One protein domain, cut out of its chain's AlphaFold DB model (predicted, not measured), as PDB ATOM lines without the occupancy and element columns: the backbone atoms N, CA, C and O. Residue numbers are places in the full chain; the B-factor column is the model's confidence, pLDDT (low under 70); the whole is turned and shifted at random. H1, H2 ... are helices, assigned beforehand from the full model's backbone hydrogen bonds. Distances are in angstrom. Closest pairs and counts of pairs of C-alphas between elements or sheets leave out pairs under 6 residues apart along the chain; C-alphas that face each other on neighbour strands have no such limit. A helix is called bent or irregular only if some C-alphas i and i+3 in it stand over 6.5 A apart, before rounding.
ATOM      1  N   GLN A  76     153.474 142.037  98.091       62.25
ATOM      2  CA  GLN A  76     153.889 142.146  99.499       62.25
ATOM      3  C   GLN A  76     152.724 142.616 100.360       62.25
ATOM      4  O   GLN A  76     152.549 143.800 100.660       62.25
ATOM      5  N   ASN A  77     151.879 141.658 100.732       76.56
ATOM      6  CA  ASN A  77     150.740 141.925 101.586       76.56
ATOM      7  C   ASN A  77     151.178 141.854 103.053       76.56
ATOM      8  O   ASN A  77     151.080 140.815 103.698       76.56
ATOM      9  N   LEU A  78     151.662 142.981 103.578       84.75
ATOM     10  CA  LEU A  78     152.081 143.095 104.977       84.75
ATOM     11  C   LEU A  78     150.941 142.736 105.952       84.75
ATOM     12  O   LEU A  78     151.210 142.223 107.033       84.75
ATOM     13  N   LEU A  79     149.665 142.890 105.554       87.88
ATOM     14  CA  LEU A  79     148.546 142.366 106.346       87.88
ATOM     15  C   LEU A  79     148.563 140.836 106.416       87.88
ATOM     16  O   LEU A  79     148.345 140.278 107.486       87.88
ATOM     17  N   LEU A  80     148.818 140.152 105.298       88.56
ATOM     18  CA  LEU A  80     148.935 138.693 105.273       88.56
ATOM     19  C   LEU A  80     150.073 138.234 106.195       88.56
ATOM     20  O   LEU A  80     149.885 137.305 106.974       88.56
ATOM     21  N   CYS A  81     151.210 138.933 106.165       91.81
ATOM     22  CA  CYS A  81     152.325 138.715 107.083       91.81
ATOM     23  C   CYS A  81     151.895 138.861 108.555       91.81
ATOM     24  O   CYS A  81     152.130 137.957 109.353       91.81
ATOM     25  N   LEU A  82     151.168 139.928 108.910       91.81
ATOM     26  CA  LEU A  82     150.635 140.125 110.268       91.81
ATOM     27  C   LEU A  82     149.657 139.018 110.695       91.81
ATOM     28  O   LEU A  82     149.708 138.549 111.836       91.81
ATOM     29  N   ILE A  83     148.782 138.572 109.787       92.44
ATOM     30  CA  ILE A  83     147.846 137.468 110.043       92.44
ATOM     31  C   ILE A  83     148.623 136.175 110.307       92.44
ATOM     32  O   ILE A  83     148.375 135.503 111.308       92.44
ATOM     33  N   VAL A  84     149.592 135.851 109.448       95.06
ATOM     34  CA  VAL A  84     150.430 134.653 109.581       95.06
ATOM     35  C   VAL A  84     151.258 134.693 110.865       95.06
ATOM     36  O   VAL A  84     151.362 133.670 111.535       95.06
ATOM     37  N   ALA A  85     151.781 135.855 111.260       95.88
ATOM     38  CA  ALA A  85     152.501 136.014 112.521       95.88
ATOM     39  C   ALA A  85     151.594 135.851 113.754       95.88
ATOM     40  O   ALA A  85     152.037 135.366 114.789       95.88
ATOM     41  N   THR A  86     150.312 136.213 113.663       95.88
ATOM     42  CA  THR A  86     149.378 136.122 114.802       95.88
ATOM     43  C   THR A  86     148.796 134.716 114.977       95.88
ATOM     44  O   THR A  86     148.405 134.329 116.080       95.88
ATOM     45  N   LEU A  87     148.740 133.926 113.901       97.06
ATOM     46  CA  LEU A  87     148.066 132.630 113.894       97.06
ATOM     47  C   LEU A  87     148.628 131.622 114.921       97.06
ATOM     48  O   LEU A  87     147.816 131.020 115.629       97.06
ATOM     49  N   PRO A  88     149.959 131.432 115.076       97.62
ATOM     50  CA  PRO A  88     150.487 130.431 116.003       97.62
ATOM     51  C   PRO A  88     150.148 130.740 117.464       97.62
ATOM     52  O   PRO A  88     149.670 129.860 118.180       97.62
ATOM     53  N   VAL A  89     150.327 131.991 117.903       96.62
ATOM     54  CA  VAL A  89     150.005 132.390 119.281       96.62
ATOM     55  C   VAL A  89     148.503 132.327 119.553       96.62
ATOM     56  O   VAL A  89     148.108 131.883 120.627       96.62
ATOM     57  N   ALA A  90     147.658 132.691 118.583       96.25
ATOM     58  CA  ALA A  90     146.207 132.583 118.723       96.25
ATOM     59  C   ALA A  90     145.762 131.120 118.864       96.25
ATOM     60  O   ALA A  90     144.940 130.808 119.722       96.25
ATOM     61  N   LEU A  91     146.338 130.217 118.064       97.19
ATOM     62  CA  LEU A  91     146.040 128.788 118.126       97.19
ATOM     63  C   LEU A  91     146.467 128.177 119.465       97.19
ATOM     64  O   LEU A  91     145.672 127.495 120.109       97.19
ATOM     65  N   VAL A  92     147.703 128.431 119.904       96.50
ATOM     66  CA  VAL A  92     148.198 127.894 121.181       96.50
ATOM     67  C   VAL A  92     147.465 128.523 122.365       96.50
ATOM     68  O   VAL A  92     147.113 127.813 123.303       96.50
ATOM     69  N   GLY A  93     147.163 129.822 122.306       94.38
ATOM     70  CA  GLY A  93     146.373 130.510 123.326       94.38
ATOM     71  C   GLY A  93     144.959 129.943 123.442       94.38
ATOM     72  O   GLY A  93     144.490 129.705 124.549       94.38
ATOM     73  N   PHE A  94     144.307 129.641 122.316       94.88
ATOM     74  CA  PHE A  94     142.980 129.025 122.308       94.88
ATOM     75  C   PHE A  94     142.983 127.592 122.862       94.88
ATOM     76  O   PHE A  94     142.074 127.217 123.595       94.88
ATOM     77  N   LEU A  95     143.996 126.787 122.529       95.44
ATOM     78  CA  LEU A  95     144.064 125.381 122.948       95.44
ATOM     79  C   LEU A  95     144.624 125.181 124.366       95.44
ATOM     80  O   LEU A  95     144.332 124.164 124.990       95.44
ATOM     81  N   GLY A  96     145.459 126.103 124.851       92.06
ATOM     82  CA  GLY A  96     146.257 125.922 126.069       92.06
ATOM     83  C   GLY A  96     146.279 127.112 127.029       92.06
ATOM     84  O   GLY A  96     146.996 127.046 128.027       92.06
ATOM     85  N   GLY A  97     145.520 128.181 126.770       87.19
ATOM     86  CA  GLY A  97     145.501 129.392 127.600       87.19
ATOM     87  C   GLY A  97     145.156 129.112 129.065       87.19
ATOM     88  O   GLY A  97     145.911 129.512 129.949       87.19
ATOM     89  N   ASP A  98     144.101 128.330 129.316       87.12
ATOM     90  CA  ASP A  98     143.659 127.982 130.676       87.12
ATOM     91  C   ASP A  98     144.734 127.219 131.461       87.12
ATOM     92  O   ASP A  98     144.944 127.455 132.654       87.12
ATOM     93  N   PHE A  99     145.445 126.307 130.789       89.50
ATOM     94  CA  PHE A  99     146.546 125.564 131.397       89.50
ATOM     95  C   PHE A  99     147.685 126.508 131.784       89.50
ATOM     96  O   PHE A  99     148.235 126.398 132.882       89.50
ATOM     97  N   ILE A 100     148.031 127.443 130.901       86.88
ATOM     98  CA  ILE A 100     149.114 128.391 131.150       86.88
ATOM     99  C   ILE A 100     148.760 129.314 132.321       86.88
ATOM    100  O   ILE A 100     149.573 129.502 133.229       86.88
ATOM    101  N   GLU A 101     147.531 129.826 132.343       79.81
ATOM    102  CA  GLU A 101     147.038 130.710 133.397       79.81
ATOM    103  C   GLU A 101     147.053 130.037 134.777       79.81
ATOM    104  O   GLU A 101     147.454 130.654 135.764       79.81
ATOM    105  N   GLN A 102     146.668 128.762 134.857       83.06
ATOM    106  CA  GLN A 102     146.613 128.032 136.126       83.06
ATOM    107  C   GLN A 102     147.999 127.645 136.661       83.06
ATOM    108  O   GLN A 102     148.197 127.626 137.875       83.06
ATOM    109  N   ASN A 103     148.960 127.344 135.781       86.38
ATOM    110  CA  ASN A 103     150.245 126.763 136.187       86.38
ATOM    111  C   ASN A 103     151.394 127.780 136.295       86.38
ATOM    112  O   ASN A 103     152.371 127.509 136.991       86.38
ATOM    113  N   PHE A 104     151.300 128.945 135.643       82.69
ATOM    114  CA  PHE A 104     152.432 129.877 135.507       82.69
ATOM    115  C   PHE A 104     152.207 131.264 136.124       82.69
ATOM    116  O   PHE A 104     152.928 132.212 135.822       82.69
ATOM    117  N   ARG A 105     151.228 131.398 137.025       74.56
ATOM    118  CA  ARG A 105     150.825 132.681 137.625       74.56
ATOM    119  C   ARG A 105     151.634 133.160 138.833       74.56
ATOM    120  O   ARG A 105     151.277 134.169 139.442       74.56
ATOM    121  N   SER A 106     152.695 132.457 139.217       85.00
ATOM    122  CA  SER A 106     153.474 132.849 140.392       85.00
ATOM    123  C   SER A 106     154.345 134.081 140.120       85.00
ATOM    124  O   SER A 106     154.805 134.319 139.000       85.00
ATOM    125  N   LEU A 107     154.589 134.880 141.165       84.69
ATOM    126  CA  LEU A 107     155.440 136.067 141.054       84.69
ATOM    127  C   LEU A 107     156.877 135.677 140.684       84.69
ATOM    128  O   LEU A 107     157.525 136.367 139.902       84.69
ATOM    129  N   GLU A 108     157.364 134.571 141.242       89.88
ATOM    130  CA  GLU A 108     158.701 134.043 140.987       89.88
ATOM    131  C   GLU A 108     158.868 133.683 139.513       89.88
ATOM    132  O   GLU A 108     159.889 134.015 138.910       89.88
ATOM    133  N   PHE A 109     157.847 133.056 138.921       90.25
ATOM    134  CA  PHE A 109     157.854 132.704 137.510       90.25
ATOM    135  C   PHE A 109     157.886 133.950 136.629       90.25
ATOM    136  O   PHE A 109     158.732 134.041 135.744       90.25
ATOM    137  N   LEU A 110     157.039 134.942 136.926       90.00
ATOM    138  CA  LEU A 110     157.010 136.217 136.209       90.00
ATOM    139  C   LEU A 110     158.362 136.940 136.244       90.00
ATOM    140  O   LEU A 110     158.822 137.441 135.216       90.00
ATOM    141  N   ILE A 111     159.011 137.013 137.410       90.50
ATOM    142  CA  ILE A 111     160.323 137.666 137.549       90.50
ATOM    143  C   ILE A 111     161.375 136.903 136.739       90.50
ATOM    144  O   ILE A 111     162.153 137.516 136.003       90.50
ATOM    145  N   LEU A 112     161.380 135.572 136.850       93.56
ATOM    146  CA  LEU A 112     162.323 134.712 136.144       93.56
ATOM    147  C   LEU A 112     162.193 134.857 134.625       93.56
ATOM    148  O   LEU A 112     163.202 135.057 133.949       93.56
ATOM    149  N   THR A 113     160.977 134.779 134.082       93.56
ATOM    150  CA  THR A 113     160.735 134.904 132.637       93.56
ATOM    151  C   THR A 113     161.071 136.304 132.135       93.56
ATOM    152  O   THR A 113     161.761 136.425 131.123       93.56
ATOM    153  N   THR A 114     160.680 137.357 132.862       92.94
ATOM    154  CA  THR A 114     161.014 138.746 132.500       92.94
ATOM    155  C   THR A 114     162.530 138.927 132.388       92.94
ATOM    156  O   THR A 114     163.028 139.442 131.386       92.94
ATOM    157  N   PHE A 115     163.282 138.450 133.382       95.06
ATOM    158  CA  PHE A 115     164.741 138.542 133.388       95.06
ATOM    159  C   PHE A 115     165.386 137.696 132.282       95.06
ATOM    160  O   PHE A 115     166.280 138.167 131.575       95.06
ATOM    161  N   LEU A 116     164.910 136.463 132.087       96.06
ATOM    162  CA  LEU A 116     165.422 135.551 131.065       96.06
ATOM    163  C   LEU A 116     165.252 136.125 129.652       96.06
ATOM    164  O   LEU A 116     166.206 136.152 128.875       96.06
ATOM    165  N   PHE A 117     164.059 136.620 129.319       95.88
ATOM    166  CA  PHE A 117     163.802 137.178 127.992       95.88
ATOM    167  C   PHE A 117     164.466 138.543 127.786       95.88
ATOM    168  O   PHE A 117     164.845 138.852 126.658       95.88
ATOM    169  N   ALA A 118     164.720 139.315 128.848       95.56
ATOM    170  CA  ALA A 118     165.579 140.495 128.759       95.56
ATOM    171  C   ALA A 118     167.023 140.123 128.363       95.56
ATOM    172  O   ALA A 118     167.619 140.785 127.512       95.56
ATOM    173  N   ILE A 119     167.572 139.031 128.914       96.94
ATOM    174  CA  ILE A 119     168.886 138.503 128.503       96.94
ATOM    175  C   ILE A 119     168.854 138.046 127.042       96.94
ATOM    176  O   ILE A 119     169.764 138.377 126.282       96.94
ATOM    177  N   PHE A 120     167.822 137.310 126.627       96.31
ATOM    178  CA  PHE A 120     167.699 136.870 125.234       96.31
ATOM    179  C   PHE A 120     167.606 138.043 124.265       96.31
ATOM    180  O   PHE A 120     168.279 138.020 123.236       96.31
ATOM    181  N   LEU A 121     166.859 139.090 124.615       96.19
ATOM    182  CA  LEU A 121     166.799 140.307 123.818       96.19
ATOM    183  C   LEU A 121     168.167 140.986 123.721       96.19
ATOM    184  O   LEU A 121     168.596 141.331 122.623       96.19
ATOM    185  N   TYR A 122     168.884 141.116 124.842       96.00
ATOM    186  CA  TYR A 122     170.235 141.679 124.851       96.00
ATOM    187  C   TYR A 122     171.196 140.899 123.944       96.00
ATOM    188  O   TYR A 122     171.951 141.494 123.176       96.00
ATOM    189  N   ILE A 123     171.169 139.566 124.011       96.25
ATOM    190  CA  ILE A 123     172.014 138.702 123.176       96.25
ATOM    191  C   ILE A 123     171.634 138.851 121.697       96.25
ATOM    192  O   ILE A 123     172.522 139.034 120.862       96.25
ATOM    193  N   ALA A 124     170.339 138.804 121.369       95.06
ATOM    194  CA  ALA A 124     169.857 138.932 119.997       95.06
ATOM    195  C   ALA A 124     170.234 140.292 119.383       95.06
ATOM    196  O   ALA A 124     170.732 140.338 118.259       95.06
ATOM    197  N   ASP A 125     170.088 141.387 120.134       94.25
ATOM    198  CA  ASP A 125     170.439 142.731 119.659       94.25
ATOM    199  C   ASP A 125     171.958 142.923 119.517       94.25
ATOM    200  O   ASP A 125     172.427 143.563 118.571       94.25
ATOM    201  N   LYS A 126     172.749 142.345 120.427       93.94
ATOM    202  CA  LYS A 126     174.210 142.489 120.416       93.94
ATOM    203  C   LYS A 126     174.890 141.702 119.298       93.94
ATOM    204  O   LYS A 126     175.901 142.165 118.774       93.94
ATOM    205  N   TYR A 127     174.379 140.517 118.967       91.81
ATOM    206  CA  TYR A 127     175.045 139.586 118.046       91.81
ATOM    207  C   TYR A 127     174.287 139.340 116.728       91.81
ATOM    208  O   TYR A 127     174.819 138.663 115.847       91.81
ATOM    209  N   GLY A 128     173.069 139.869 116.568       87.88
ATOM    210  CA  GLY A 128     172.278 139.758 115.337       87.88
ATOM    211  C   GLY A 128     172.907 140.502 114.155       87.88
ATOM    212  O   GLY A 128     173.527 141.551 114.324       87.88
ATOM    213  N   ARG A 129     172.752 139.964 112.935       79.56
ATOM    214  CA  ARG A 129     173.448 140.477 111.739       79.56
ATOM    215  C   ARG A 129     172.840 141.756 111.135       79.56
ATOM    216  O   ARG A 129     173.517 142.375 110.328       79.56
ATOM    217  N   LYS A 130     171.647 142.197 111.565       89.88
ATOM    218  CA  LYS A 130     171.014 143.504 111.242       89.88
ATOM    219  C   LYS A 130     171.107 143.913 109.757       89.88
ATOM    220  O   LYS A 130     171.399 145.063 109.443       89.88
ATOM    221  N   THR A 131     170.903 142.959 108.848       90.50
ATOM    222  CA  THR A 131     171.032 143.138 107.391       90.50
ATOM    223  C   THR A 131     169.706 143.317 106.659       90.50
ATOM    224  O   THR A 131     169.711 143.839 105.549       90.50
ATOM    225  N   ASN A 132     168.594 142.849 107.230       90.62
ATOM    226  CA  ASN A 132     167.289 142.811 106.567       90.62
ATOM    227  C   ASN A 132     166.439 144.027 106.957       90.62
ATOM    228  O   ASN A 132     166.580 144.545 108.068       90.62
ATOM    229  N   SER A 133     165.544 144.444 106.055       89.12
ATOM    230  CA  SER A 133     164.594 145.540 106.283       89.12
ATOM    231  C   SER A 133     163.146 145.060 106.273       89.12
ATOM    232  O   SER A 133     162.837 144.039 105.653       89.12
ATOM    233  N   ILE A 134     162.236 145.822 106.887       85.50
ATOM    234  CA  ILE A 134     160.796 145.501 106.917       85.50
ATOM    235  C   ILE A 134     160.187 145.352 105.510       85.50
ATOM    236  O   ILE A 134     159.220 144.624 105.311       85.50
ATOM    237  N   GLU A 135     160.781 145.993 104.503       85.25
ATOM    238  CA  GLU A 135     160.365 145.906 103.099       85.25
ATOM    239  C   GLU A 135     160.652 144.530 102.482       85.25
ATOM    240  O   GLU A 135     160.074 144.172 101.458       85.25
ATOM    241  N   SER A 136     161.540 143.747 103.097       85.69
ATOM    242  CA  SER A 136     161.893 142.391 102.663       85.69
ATOM    243  C   SER A 136     161.123 141.285 103.393       85.69
ATOM    244  O   SER A 136     161.341 140.116 103.080       85.69
ATOM    245  N   VAL A 137     160.204 141.637 104.307       89.94
ATOM    246  CA  VAL A 137     159.413 140.655 105.064       89.94
ATOM    247  C   VAL A 137     158.622 139.743 104.133       89.94
ATOM    248  O   VAL A 137     157.855 140.192 103.275       89.94
ATOM    249  N   ASP A 138     158.773 138.441 104.353       91.25
ATOM    250  CA  ASP A 138     157.998 137.404 103.691       91.25
ATOM    251  C   ASP A 138     157.124 136.622 104.692       91.25
ATOM    252  O   ASP A 138     157.108 136.857 105.909       91.25
ATOM    253  N   LEU A 139     156.341 135.679 104.168       92.69
ATOM    254  CA  LEU A 139     155.451 134.857 104.988       92.69
ATOM    255  C   LEU A 139     156.201 133.879 105.892       92.69
ATOM    256  O   LEU A 139     155.677 133.497 106.940       92.69
ATOM    257  N   LYS A 140     157.405 133.461 105.497       94.50
ATOM    258  CA  LYS A 140     158.213 132.520 106.266       94.50
ATOM    259  C   LYS A 140     158.761 133.208 107.511       94.50
ATOM    260  O   LYS A 140     158.615 132.666 108.605       94.50
ATOM    261  N   ASP A 141     159.314 134.402 107.354       95.06
ATOM    262  CA  ASP A 141     159.797 135.236 108.450       95.06
ATOM    263  C   ASP A 141     158.658 135.565 109.413       95.06
ATOM    264  O   ASP A 141     158.782 135.373 110.623       95.06
ATOM    265  N   SER A 142     157.498 135.940 108.866       95.50
ATOM    266  CA  SER A 142     156.287 136.210 109.646       95.50
ATOM    267  C   SER A 142     155.840 135.002 110.469       95.50
ATOM    268  O   SER A 142     155.533 135.133 111.653       95.50
ATOM    269  N   PHE A 143     155.840 133.808 109.872       96.88
ATOM    270  CA  PHE A 143     155.502 132.575 110.579       96.88
ATOM    271  C   PHE A 143     156.507 132.264 111.692       96.88
ATOM    272  O   PHE A 143     156.101 131.905 112.797       96.88
ATOM    273  N   ILE A 144     157.809 132.446 111.437       97.12
ATOM    274  CA  ILE A 144     158.855 132.249 112.446       97.12
ATOM    275  C   ILE A 144     158.644 133.211 113.617       97.12
ATOM    276  O   ILE A 144     158.580 132.753 114.756       97.12
ATOM    277  N   VAL A 145     158.446 134.509 113.367       97.38
ATOM    278  CA  VAL A 145     158.124 135.487 114.424       97.38
ATOM    279  C   VAL A 145     156.856 135.082 115.185       97.38
ATOM    280  O   VAL A 145     156.816 135.184 116.412       97.38
ATOM    281  N   GLY A 146     155.846 134.550 114.496       97.56
ATOM    282  CA  GLY A 146     154.641 134.017 115.131       97.56
ATOM    283  C   GLY A 146     154.896 132.827 116.058       97.56
ATOM    284  O   GLY A 146     154.296 132.742 117.128       97.56
ATOM    285  N   MET A 147     155.837 131.944 115.716       98.12
ATOM    286  CA  MET A 147     156.270 130.867 116.613       98.12
ATOM    287  C   MET A 147     156.948 131.416 117.873       98.12
ATOM    288  O   MET A 147     156.707 130.907 118.966       98.12
ATOM    289  N   PHE A 148     157.736 132.488 117.752       97.62
ATOM    290  CA  PHE A 148     158.283 133.197 118.914       97.62
ATOM    291  C   PHE A 148     157.170 133.834 119.766       97.62
ATOM    292  O   PHE A 148     157.226 133.757 120.992       97.62
ATOM    293  N   GLN A 149     156.113 134.390 119.158       97.25
ATOM    294  CA  GLN A 149     154.986 134.965 119.911       97.25
ATOM    295  C   GLN A 149     154.285 133.968 120.844       97.25
ATOM    296  O   GLN A 149     153.666 134.408 121.808       97.25
ATOM    297  N   ILE A 150     154.398 132.653 120.625       96.44
ATOM    298  CA  ILE A 150     153.821 131.645 121.532       96.44
ATOM    299  C   ILE A 150     154.355 131.818 122.964       96.44
ATOM    300  O   ILE A 150     153.593 131.683 123.921       96.44
ATOM    301  N   PHE A 151     155.628 132.192 123.135       94.94
ATOM    302  CA  PHE A 151     156.192 132.428 124.467       94.94
ATOM    303  C   PHE A 151     155.564 133.636 125.174       94.94
ATOM    304  O   PHE A 151     155.618 133.695 126.398       94.94
ATOM    305  N   ALA A 152     154.922 134.564 124.453       93.38
ATOM    306  CA  ALA A 152     154.205 135.689 125.061       93.38
ATOM    307  C   ALA A 152     152.980 135.249 125.883       93.38
ATOM    308  O   ALA A 152     152.459 136.043 126.659       93.38
ATOM    309  N   LEU A 153     152.517 134.002 125.731       91.62
ATOM    310  CA  LEU A 153     151.472 133.442 126.592       91.62
ATOM    311  C   LEU A 153     151.973 133.225 128.027       91.62
ATOM    312  O   LEU A 153     151.174 133.217 128.959       91.62
ATOM    313  N   MET A 154     153.284 133.041 128.219       90.81
ATOM    314  CA  MET A 154     153.872 132.855 129.542       90.81
ATOM    315  C   MET A 154     153.867 134.187 130.312       90.81
ATOM    316  O   MET A 154     154.412 135.178 129.815       90.81
ATOM    317  N   PRO A 155     153.335 134.226 131.547       88.25
ATOM    318  CA  PRO A 155     153.359 135.432 132.366       88.25
ATOM    319  C   PRO A 155     154.776 135.992 132.533       88.25
ATOM    320  O   PRO A 155     155.724 135.248 132.791       88.25
ATOM    321  N   GLY A 156     154.914 137.309 132.372       88.44
ATOM    322  CA  GLY A 156     156.192 138.027 132.439       88.44
ATOM    323  C   GLY A 156     156.930 138.166 131.104       88.44
ATOM    324  O   GLY A 156     157.779 139.048 130.979       88.44
ATOM    325  N   VAL A 157     156.576 137.396 130.071       93.94
ATOM    326  CA  VAL A 157     157.182 137.551 128.740       93.94
ATOM    327  C   VAL A 157     156.567 138.748 128.013       93.94
ATOM    328  O   VAL A 157     155.375 138.779 127.726       93.94
ATOM    329  N   SER A 158     157.392 139.742 127.675       94.31
ATOM    330  CA  SER A 158     156.949 140.904 126.896       94.31
ATOM    331  C   SER A 158     156.694 140.506 125.445       94.31
ATOM    332  O   SER A 158     157.629 140.101 124.752       94.31
ATOM    333  N   ARG A 159     155.461 140.685 124.952       93.50
ATOM    334  CA  ARG A 159     155.101 140.381 123.555       93.50
ATOM    335  C   ARG A 159     155.999 141.116 122.554       93.50
ATOM    336  O   ARG A 159     156.520 140.494 121.638       93.50
ATOM    337  N   SER A 160     156.219 142.409 122.786       93.50
ATOM    338  CA  SER A 160     157.123 143.267 122.010       93.50
ATOM    339  C   SER A 160     158.577 142.776 122.028       93.50
ATOM    340  O   SER A 160     159.239 142.763 120.995       93.50
ATOM    341  N   ALA A 161     159.079 142.305 123.177       95.44
ATOM    342  CA  ALA A 161     160.444 141.788 123.270       95.44
ATOM    343  C   ALA A 161     160.599 140.479 122.498       95.44
ATOM    344  O   ALA A 161     161.593 140.294 121.805       95.44
ATOM    345  N   ILE A 162     159.632 139.564 122.602       96.69
ATOM    346  CA  ILE A 162     159.765 138.252 121.972       96.69
ATOM    347  C   ILE A 162     159.599 138.304 120.450       96.69
ATOM    348  O   ILE A 162     160.303 137.586 119.741       96.69
ATOM    349  N   THR A 163     158.750 139.197 119.931       95.81
ATOM    350  CA  THR A 163     158.698 139.473 118.487       95.81
ATOM    351  C   THR A 163     159.995 140.089 117.993       95.81
ATOM    352  O   THR A 163     160.524 139.645 116.976       95.81
ATOM    353  N   MET A 164     160.540 141.048 118.748       95.56
ATOM    354  CA  MET A 164     161.810 141.697 118.431       95.56
ATOM    355  C   MET A 164     162.968 140.692 118.450       95.56
ATOM    356  O   MET A 164     163.778 140.686 117.532       95.56
ATOM    357  N   ILE A 165     163.018 139.777 119.427       96.75
ATOM    358  CA  ILE A 165     163.984 138.665 119.454       96.75
ATOM    359  C   ILE A 165     163.866 137.820 118.182       96.75
ATOM    360  O   ILE A 165     164.880 137.554 117.537       96.75
ATOM    361  N   GLY A 166     162.648 137.414 117.804       96.44
ATOM    362  CA  GLY A 166     162.415 136.625 116.592       96.44
ATOM    363  C   GLY A 166     162.916 137.336 115.331       96.44
ATOM    364  O   GLY A 166     163.647 136.744 114.536       96.44
ATOM    365  N   ALA A 167     162.601 138.623 115.184       96.25
ATOM    366  CA  ALA A 167     163.044 139.440 114.058       96.25
ATOM    367  C   ALA A 167     164.573 139.660 114.049       96.25
ATOM    368  O   ALA A 167     165.219 139.516 113.013       96.25
ATOM    369  N   LEU A 168     165.193 139.921 115.202       96.06
ATOM    370  CA  LEU A 168     166.650 140.078 115.318       96.06
ATOM    371  C   LEU A 168     167.405 138.787 114.967       96.06
ATOM    372  O   LEU A 168     168.456 138.840 114.325       96.06
ATOM    373  N   ILE A 169     166.863 137.618 115.331       95.50
ATOM    374  CA  ILE A 169     167.411 136.306 114.936       95.50
ATOM    375  C   ILE A 169     167.325 136.116 113.417       95.50
ATOM    376  O   ILE A 169     168.257 135.594 112.802       95.50
ATOM    377  N   LEU A 170     166.255 136.612 112.797       95.38
ATOM    378  CA  LEU A 170     166.099 136.687 111.342       95.38
ATOM    379  C   LEU A 170     166.917 137.821 110.703       95.38
ATOM    380  O   LEU A 170     166.815 138.053 109.504       95.38
ATOM    381  N   SER A 171     167.791 138.479 111.473       95.06
ATOM    382  CA  SER A 171     168.714 139.525 111.021       95.06
ATOM    383  C   SER A 171     168.050 140.824 110.561       95.06
ATOM    384  O   SER A 171     168.681 141.580 109.827       95.06
ATOM    385  N   TYR A 172     166.830 141.123 111.011       95.19
ATOM    386  CA  TYR A 172     166.234 142.448 110.816       95.19
ATOM    387  C   TYR A 172     166.987 143.522 111.607       95.19
ATOM    388  O   TYR A 172     167.617 143.234 112.634       95.19
ATOM    389  N   SER A 173     166.960 144.756 111.100       92.75
ATOM    390  CA  SER A 173     167.471 145.924 111.822       92.75
ATOM    391  C   SER A 173     166.726 146.112 113.151       92.75
ATOM    392  O   SER A 173     165.632 145.583 113.355       92.75
ATOM    393  N   ARG A 174     167.321 146.857 114.089       88.19
ATOM    394  CA  ARG A 174     166.689 147.084 115.398       88.19
ATOM    395  C   ARG A 174     165.425 147.930 115.254       88.19
ATOM    396  O   ARG A 174     164.467 147.721 115.986       88.19
ATOM    397  N   GLU A 175     165.463 148.872 114.322       89.06
ATOM    398  CA  GLU A 175     164.378 149.785 113.996       89.06
ATOM    399  C   GLU A 175     163.197 149.041 113.366       89.06
ATOM    400  O   GLU A 175     162.058 149.317 113.722       89.06
ATOM    401  N   ASP A 176     163.464 148.063 112.493       90.00
ATOM    402  CA  ASP A 176     162.419 147.262 111.839       90.00
ATOM    403  C   ASP A 176     161.878 146.132 112.728       90.00
ATOM    404  O   ASP A 176     160.762 145.659 112.525       90.00
ATOM    405  N   ALA A 177     162.672 145.664 113.692       87.31
ATOM    406  CA  ALA A 177     162.268 144.627 114.638       87.31
ATOM    407  C   ALA A 177     161.360 145.147 115.771       87.31
ATOM    408  O   ALA A 177     160.763 144.326 116.478       87.31
ATOM    409  N   GLY A 178     161.335 146.466 115.999       80.56
ATOM    410  CA  GLY A 178     160.670 147.120 117.131       80.56
ATOM    411  C   GLY A 178     159.419 147.911 116.809       80.56
ATOM    412  O   GLY A 178     158.747 147.612 115.802       80.56
TER     413      GLY A 178
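AT A GLANCE: This is residues 76 to 178 of the 178 residues of the protein "Bacitracin resistance protein" of uncultured bacterium MedeBAC49C08 (UniProt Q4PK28). Four helices lie in a flat slab, one beside the next in the order H1, H3, H4, H2: the two long helices H1 and H2 make a wide U, and the helical hairpin of H3 and H4 fills the space between them. The short H5 packs on H4 close to the last printed residue, and the last part of H1 turns at a kink toward the closed end of the U. The printed part has 103 residues with five named helices, H1 to H5 in order along the chain, and no named strand; the class is all helix. It is compact, with a radius of gyration of the C-alphas of 14.1 A, and spans 40 by 30 by 14 A.

HOW THE PARTS SIT: H1, residues 78 to 103, touches H3, residues 139 to 153, at a shallow tilt of 24 degrees, the same way; the closest C-alphas, of Ala 85 and Gly 146, are 3.9 A apart. H1 is apart from H2, residues 107 to 127, although the two follow each other in the chain. H2 touches H4, residues 159 to 169, with residues 117 to 125 alone, at a shallow tilt of 31 degrees, the same way; the closest C-alphas, of Leu 121 and Ile 165, are 5.4 A apart. H3 and H4 touch as a hairpin, at a steep tilt of 41 degrees, opposite ways; their closest C-alphas, of Val 145 and Gly 166, are 4.9 A apart. H4 is the hub, touching H2, H3 and also H5, residues 174 to 177, where the C-alphas of Met 164 and Ala 177 come closest at 4.8 A. H2 and H5 are close but not clearly touching, with the closest C-alphas, of Asp 125 and Arg 174, 7.2 A apart. H1 is apart from H4 and H5. Each O i to N i+4 pair is within hydrogen-bond range in H2 and H4, against 18 of 22 in H1 and 8 of 11 in H3; H5 is too short for such a pair.

IN THESE COORDINATES: H1 begins at C-alpha 78 (152.081, 143.095, 104.977) and measures 35.3 A; it is irregular, with C-alphas 95 and 98 8.2 A apart, and has a kink of 69 degrees near residue 96. H2 measures 30.4 A and ends at C-alpha 127 (175.045, 139.586, 118.046). H3 measures 22.0 A, H4 15.6 A and H5 5.1 A, ending at C-alpha 177 (162.268, 144.627, 114.638).

THE WHOLE: The two C-alphas farthest apart, of Gln 76 and Glu 108, are 42.5 A apart. The link from H2 to H3 is long, with 11 residues; the other three are tight. The printed part has no cut and ends at Gly 178, the chain's last residue. The mean pLDDT of the printed part is 91.7, and residue 76 alone is under 70.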